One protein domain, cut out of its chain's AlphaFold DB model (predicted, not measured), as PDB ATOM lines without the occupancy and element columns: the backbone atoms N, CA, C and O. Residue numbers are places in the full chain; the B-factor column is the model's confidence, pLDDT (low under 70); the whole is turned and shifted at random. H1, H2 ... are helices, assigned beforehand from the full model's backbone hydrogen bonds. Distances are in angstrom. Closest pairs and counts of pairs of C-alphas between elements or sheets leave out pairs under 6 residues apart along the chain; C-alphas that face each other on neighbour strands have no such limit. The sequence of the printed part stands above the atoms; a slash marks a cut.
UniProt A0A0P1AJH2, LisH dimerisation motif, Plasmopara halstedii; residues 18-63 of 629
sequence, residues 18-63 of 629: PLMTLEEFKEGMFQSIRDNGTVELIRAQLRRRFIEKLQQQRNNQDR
ATOM      1  N   PRO A  18       9.244  -2.805  28.749       58.31
ATOM      2  CA  PRO A  18       8.539  -1.572  29.088       58.31
ATOM      3  C   PRO A  18       7.390  -1.879  30.058       58.31
ATOM      4  O   PRO A  18       6.597  -2.782  29.793       58.31
ATOM      5  N   LEU A  19       7.296  -1.128  31.163       51.50
ATOM      6  CA  LEU A  19       6.146  -1.160  32.073       51.50
ATOM      7  C   LEU A  19       4.891  -0.753  31.291       51.50
ATOM      8  O   LEU A  19       4.625   0.434  31.098       51.50
ATOM      9  N   MET A  20       4.152  -1.747  30.801       55.22
ATOM     10  CA  MET A  20       2.848  -1.531  30.185       55.22
ATOM     11  C   MET A  20       1.899  -0.956  31.231       55.22
ATOM     12  O   MET A  20       1.849  -1.410  32.378       55.22
ATOM     13  N   THR A  21       1.124   0.044  30.834       73.00
ATOM     14  CA  THR A  21       0.026   0.542  31.665       73.00
ATOM     15  C   THR A  21      -1.014  -0.568  31.879       73.00
ATOM     16  O   THR A  21      -1.146  -1.485  31.070       73.00
ATOM     17  N   LEU A  22      -1.766  -0.523  32.985       68.50
ATOM     18  CA  LEU A  22      -2.753  -1.562  33.330       68.50
ATOM     19  C   LEU A  22      -3.801  -1.783  32.219       68.50
ATOM     20  O   LEU A  22      -4.346  -2.878  32.094       68.50
ATOM     21  N   GLU A  23      -4.085  -0.750  31.428       73.06
ATOM     22  CA  GLU A  23      -4.968  -0.815  30.261       73.06
ATOM     23  C   GLU A  23      -4.312  -1.564  29.095       73.06
ATOM     24  O   GLU A  23      -4.931  -2.483  28.570       73.06
ATOM     25  N   GLU A  24      -3.038  -1.299  28.793       74.69
ATOM     26  CA  GLU A  24      -2.267  -2.030  27.773       74.69
ATOM     27  C   GLU A  24      -2.045  -3.502  28.158       74.69
ATOM     28  O   GLU A  24      -2.112  -4.385  27.305       74.69
ATOM     29  N   PHE A  25      -1.856  -3.802  29.448       72.31
ATOM     30  CA  PHE A  25      -1.786  -5.182  29.935       72.31
ATOM     31  C   PHE A  25      -3.140  -5.896  29.826       72.31
ATOM     32  O   PHE A  25      -3.196  -7.058  29.426       72.31
ATOM     33  N   LYS A  26      -4.249  -5.212  30.143       75.69
ATOM     34  CA  LYS A  26      -5.599  -5.768  29.966       75.69
ATOM     35  C   LYS A  26      -5.908  -6.003  28.495       75.69
ATOM     36  O   LYS A  26      -6.404  -7.077  28.176       75.69
ATOM     37  N   GLU A  27      -5.600  -5.059  27.613       80.19
ATOM     38  CA  GLU A  27      -5.771  -5.230  26.167       80.19
ATOM     39  C   GLU A  27      -4.872  -6.337  25.622       80.19
ATOM     40  O   GLU A  27      -5.371  -7.203  24.910       80.19
ATOM     41  N   GLY A  28      -3.604  -6.406  26.032       75.75
ATOM     42  CA  GLY A  28      -2.695  -7.494  25.668       75.75
ATOM     43  C   GLY A  28      -3.171  -8.859  26.167       75.75
ATOM     44  O   GLY A  28      -3.085  -9.849  25.445       75.75
ATOM     45  N   MET A  29      -3.754  -8.922  27.365       74.69
ATOM     46  CA  MET A  29      -4.334 -10.145  27.918       74.69
ATOM     47  C   MET A  29      -5.646 -10.518  27.214       74.69
ATOM     48  O   MET A  29      -5.843 -11.682  26.885       74.69
ATOM     49  N   PHE A  30      -6.528  -9.561  26.915       75.12
ATOM     50  CA  PHE A  30      -7.742  -9.810  26.129       75.12
ATOM     51  C   PHE A  30      -7.415 -10.265  24.708       75.12
ATOM     52  O   PHE A  30      -8.067 -11.175  24.195       75.12
ATOM     53  N   GLN A  31      -6.393  -9.668  24.097       78.88
ATOM     54  CA  GLN A  31      -5.905 -10.048  22.784       78.88
ATOM     55  C   GLN A  31      -5.251 -11.432  22.837       78.88
ATOM     56  O   GLN A  31      -5.596 -12.280  22.029       78.88
ATOM     57  N   SER A  32      -4.451 -11.738  23.862       76.31
ATOM     58  CA  SER A  32      -3.876 -13.074  24.074       76.31
ATOM     59  C   SER A  32      -4.939 -14.153  24.318       76.31
ATOM     60  O   SER A  32      -4.838 -15.243  23.767       76.31
ATOM     61  N   ILE A  33      -5.990 -13.868  25.092       72.94
ATOM     62  CA  ILE A  33      -7.100 -14.806  25.345       72.94
ATOM     63  C   ILE A  33      -7.939 -15.021  24.071       72.94
ATOM     64  O   ILE A  33      -8.464 -16.118  23.849       72.94
ATOM     65  N   ARG A  34      -8.059 -13.995  23.219       76.88
ATOM     66  CA  ARG A  34      -8.712 -14.085  21.905       76.88
ATOM     67  C   ARG A  34      -7.852 -14.861  20.900       76.88
ATOM     68  O   ARG A  34      -8.356 -15.782  20.270       76.88
ATOM     69  N   ASP A  35      -6.562 -14.557  20.810       75.12
ATOM     70  CA  ASP A  35      -5.625 -15.182  19.871       75.12
ATOM     71  C   ASP A  35      -5.320 -16.643  20.257       75.12
ATOM     72  O   ASP A  35      -5.174 -17.494  19.384       75.12
ATOM     73  N   ASN A  36      -5.357 -16.981  21.555       76.94
ATOM     74  CA  ASN A  36      -5.332 -18.365  22.054       76.94
ATOM     75  C   ASN A  36      -6.662 -19.116  21.835       76.94
ATOM     76  O   ASN A  36      -6.837 -20.225  22.345       76.94
ATOM     77  N   GLY A  37      -7.641 -18.512  21.151       74.81
ATOM     78  CA  GLY A  37      -8.934 -19.125  20.841       74.81
ATOM     79  C   GLY A  37      -9.782 -19.452  22.072       74.81
ATOM     80  O   GLY A  37     -10.738 -20.222  21.978       74.81
ATOM     81  N   THR A  38      -9.459 -18.896  23.245       77.69
ATOM     82  CA  THR A  38     -10.167 -19.200  24.498       77.69
ATOM     83  C   THR A  38     -11.544 -18.536  24.512       77.69
ATOM     84  O   THR A  38     -12.512 -19.132  24.983       77.69
ATOM     85  N   VAL A  39     -11.674 -17.337  23.928       76.69
ATOM     86  CA  VAL A  39     -12.978 -16.674  23.733       76.69
ATOM     87  C   VAL A  39     -13.856 -17.479  22.773       76.69
ATOM     88  O   VAL A  39     -15.047 -17.663  23.023       76.69
ATOM     89  N   GLU A  40     -13.276 -18.002  21.700       78.62
ATOM     90  CA  GLU A  40     -13.938 -18.819  20.687       78.62
ATOM     91  C   GLU A  40     -14.347 -20.182  21.262       78.62
ATOM     92  O   GLU A  40     -15.470 -20.625  21.020       78.62
ATOM     93  N   LEU A  41     -13.511 -20.785  22.113       74.62
ATOM     94  CA  LEU A  41     -13.824 -22.003  22.860       74.62
ATOM     95  C   LEU A  41     -14.966 -21.775  23.858       74.62
ATOM     96  O   LEU A  41     -15.901 -22.573  23.904       74.62
ATOM     97  N   ILE A  42     -14.951 -20.667  24.608       76.19
ATOM     98  CA  ILE A  42     -16.046 -20.289  25.517       76.19
ATOM     99  C   ILE A  42     -17.327 -20.014  24.720       76.19
ATOM    100  O   ILE A  42     -18.404 -20.454  25.119       76.19
ATOM    101  N   ARG A  43     -17.236 -19.348  23.562       76.81
ATOM    102  CA  ARG A  43     -18.380 -19.099  22.671       76.81
ATOM    103  C   ARG A  43     -18.944 -20.412  22.119       76.81
ATOM    104  O   ARG A  43     -20.163 -20.571  22.089       76.81
ATOM    105  N   ALA A  44     -18.091 -21.360  21.735       74.25
ATOM    106  CA  ALA A  44     -18.492 -22.691  21.284       74.25
ATOM    107  C   ALA A  44     -19.122 -23.516  22.417       74.25
ATOM    108  O   ALA A  44     -20.178 -24.113  22.222       74.25
ATOM    109  N   GLN A  45     -18.544 -23.491  23.622       75.62
ATOM    110  CA  GLN A  45     -19.086 -24.164  24.807       75.62
ATOM    111  C   GLN A  45     -20.423 -23.567  25.254       75.62
ATOM    112  O   GLN A  45     -21.342 -24.313  25.589       75.62
ATOM    113  N   LEU A  46     -20.565 -22.239  25.227       75.88
ATOM    114  CA  LEU A  46     -21.826 -21.565  25.522       75.88
ATOM    115  C   LEU A  46     -22.878 -21.897  24.471       75.88
ATOM    116  O   LEU A  46     -23.986 -22.243  24.856       75.88
ATOM    117  N   ARG A  47     -22.539 -21.876  23.174       76.56
ATOM    118  CA  ARG A  47     -23.454 -22.317  22.109       76.56
ATOM    119  C   ARG A  47     -23.880 -23.769  22.304       76.56
ATOM    120  O   ARG A  47     -25.073 -24.043  22.256       76.56
ATOM    121  N   ARG A  48     -22.943 -24.669  22.611       77.94
ATOM    122  CA  ARG A  48     -23.229 -26.084  22.889       77.94
ATOM    123  C   ARG A  48     -24.173 -26.240  24.079       77.94
ATOM    124  O   ARG A  48     -25.208 -26.873  23.935       77.94
ATOM    125  N   ARG A  49     -23.901 -25.562  25.201       77.25
ATOM    126  CA  ARG A  49     -24.776 -25.572  26.387       77.25
ATOM    127  C   ARG A  49     -26.133 -24.913  26.151       77.25
ATOM    128  O   ARG A  49     -27.116 -25.318  26.763       77.25
ATOM    129  N   PHE A  50     -26.200 -23.889  25.304       76.06
ATOM    130  CA  PHE A  50     -27.457 -23.226  24.960       76.06
ATOM    131  C   PHE A  50     -28.322 -24.129  24.079       76.06
ATOM    132  O   PHE A  50     -29.515 -24.259  24.326       76.06
ATOM    133  N   ILE A  51     -27.706 -24.812  23.112       77.75
ATOM    134  CA  ILE A  51     -28.365 -25.807  22.261       77.75
ATOM    135  C   ILE A  51     -28.793 -27.023  23.089       77.75
ATOM    136  O   ILE A  51     -29.931 -27.452  22.958       77.75
ATOM    137  N   GLU A  52     -27.954 -27.525  23.998       78.19
ATOM    138  CA  GLU A  52     -28.311 -28.605  24.931       78.19
ATOM    139  C   GLU A  52     -29.484 -28.208  25.838       78.19
ATOM    140  O   GLU A  52     -30.386 -29.013  26.060       78.19
ATOM    141  N   LYS A  53     -29.530 -26.957  26.321       77.44
ATOM    142  CA  LYS A  53     -30.675 -26.444  27.090       77.44
ATOM    143  C   LYS A  53     -31.939 -26.301  26.249       77.44
ATOM    144  O   LYS A  53     -33.012 -26.638  26.740       77.44
ATOM    145  N   LEU A  54     -31.831 -25.837  25.006       70.88
ATOM    146  CA  LEU A  54     -32.961 -25.773  24.074       70.88
ATOM    147  C   LEU A  54     -33.464 -27.178  23.714       70.88
ATOM    148  O   LEU A  54     -34.668 -27.400  23.661       70.88
ATOM    149  N   GLN A  55     -32.562 -28.147  23.541       68.50
ATOM    150  CA  GLN A  55     -32.897 -29.554  23.316       68.50
ATOM    151  C   GLN A  55     -33.503 -30.212  24.560       68.50
ATOM    152  O   GLN A  55     -34.439 -30.988  24.427       68.50
ATOM    153  N   GLN A  56     -33.043 -29.882  25.771       67.94
ATOM    154  CA  GLN A  56     -33.676 -30.339  27.015       67.94
ATOM    155  C   GLN A  56     -35.058 -29.716  27.224       67.94
ATOM    156  O   GLN A  56     -35.969 -30.413  27.657       67.94
ATOM    157  N   GLN A  57     -35.244 -28.432  26.899       62.03
ATOM    158  CA  GLN A  57     -36.568 -27.806  26.926       62.03
ATOM    159  C   GLN A  57     -37.505 -28.415  25.880       62.03
ATOM    160  O   GLN A  57     -38.663 -28.668  26.198       62.03
ATOM    161  N   ARG A  58     -36.993 -28.734  24.686       59.16
ATOM    162  CA  ARG A  58     -37.740 -29.442  23.644       59.16
ATOM    163  C   ARG A  58     -38.090 -30.874  24.055       59.16
ATOM    164  O   ARG A  58     -39.252 -31.220  24.004       59.16
ATOM    165  N   ASN A  59     -37.155 -31.653  24.599       54.97
ATOM    166  CA  ASN A  59     -37.433 -33.008  25.100       54.97
ATOM    167  C   ASN A  59     -38.381 -33.026  26.315       54.97
ATOM    168  O   ASN A  59     -39.058 -34.025  26.547       54.97
ATOM    169  N   ASN A  60     -38.436 -31.941  27.097       54.09
ATOM    170  CA  ASN A  60     -39.414 -31.783  28.174       54.09
ATOM    171  C   ASN A  60     -40.797 -31.349  27.649       54.09
ATOM    172  O   ASN A  60     -41.794 -31.754  28.236       54.09
ATOM    173  N   GLN A  61     -40.877 -30.594  26.546       49.56
ATOM    174  CA  GLN A  61     -42.142 -30.274  25.861       49.56
ATOM    175  C   GLN A  61     -42.662 -31.422  24.977       49.56
ATOM    176  O   GLN A  61     -43.872 -31.614  24.887       49.56
ATOM    177  N   ASP A  62     -41.776 -32.237  24.406       44.47
ATOM    178  CA  ASP A  62     -42.107 -33.415  23.589       44.47
ATOM    179  C   ASP A  62     -42.643 -34.584  24.445       44.47
ATOM    180  O   ASP A  62     -43.156 -35.559  23.909       44.47
ATOM    181  N   ARG A  63     -42.591 -34.486  25.785       47.31
ATOM    182  CA  ARG A  63     -43.303 -35.404  26.695       47.31
ATOM    183  C   ARG A  63     -44.734 -34.975  27.023       47.31
ATOM    184  O   ARG A  63     -45.471 -35.783  27.579       47.31
TER     185      ARG A  63
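AT A GLANCE: This is residues 18 to 63 of the 629 residues of the protein "LisH dimerisation motif" of Plasmopara halstedii (UniProt A0A0P1AJH2). From its first residue the printed part runs through a short lead-in, residues 18 to 21, into helix H1, turns at an elbow and continues along the longer helix H2, so that the two helices meet near their ends as a wide, open V. Nothing folds back on either helix, and the two arms of the V are joined end to end by two residues. The printed part has 46 residues with two named helices, H1 then H2, and no named strand; its class is all helix. It is extended, with a radius of gyration of the C-alphas of 18.0 A, and the C-alphas span 62 by 16 by 6 A, a rod in outline.

HOW THE PARTS SIT: H1, residues 22 to 35, and H2, residues 38 to 61, are close but not clearly touching, with 2 pairs of C-alphas within 8 A. Their closest C-alphas, those of Ile 33 and Val 39, are 6.4 A apart. The helices run the same way at a steep tilt of 62 degrees, and their centres are 27.0 A apart. Residues 40 to 63, of which 40 to 61 belong to H2, stand free. In both H1 and H2 every O i to N i+4 pair is within hydrogen-bond range.

IN THESE COORDINATES: H1 begins at C-alpha 22, (-2.753, -1.562, 33.330), and measures 19.4 A from first to last C-alpha. H2 begins at C-alpha 38, (-10.167, -19.200, 24.498), and ends at C-alpha 61, (-42.142, -30.274, 25.861), 33.9 A away.

THE WHOLE: The two C-alphas farthest apart are those of Pro 18 and Arg 63, at 62.0 A. The printed part has no cut, and the link from H1 to H2 is tight. The mean pLDDT of the printed part is 70.6; residues 18 to 20, residue 22 and residues 55 to 63 of this model are under 70.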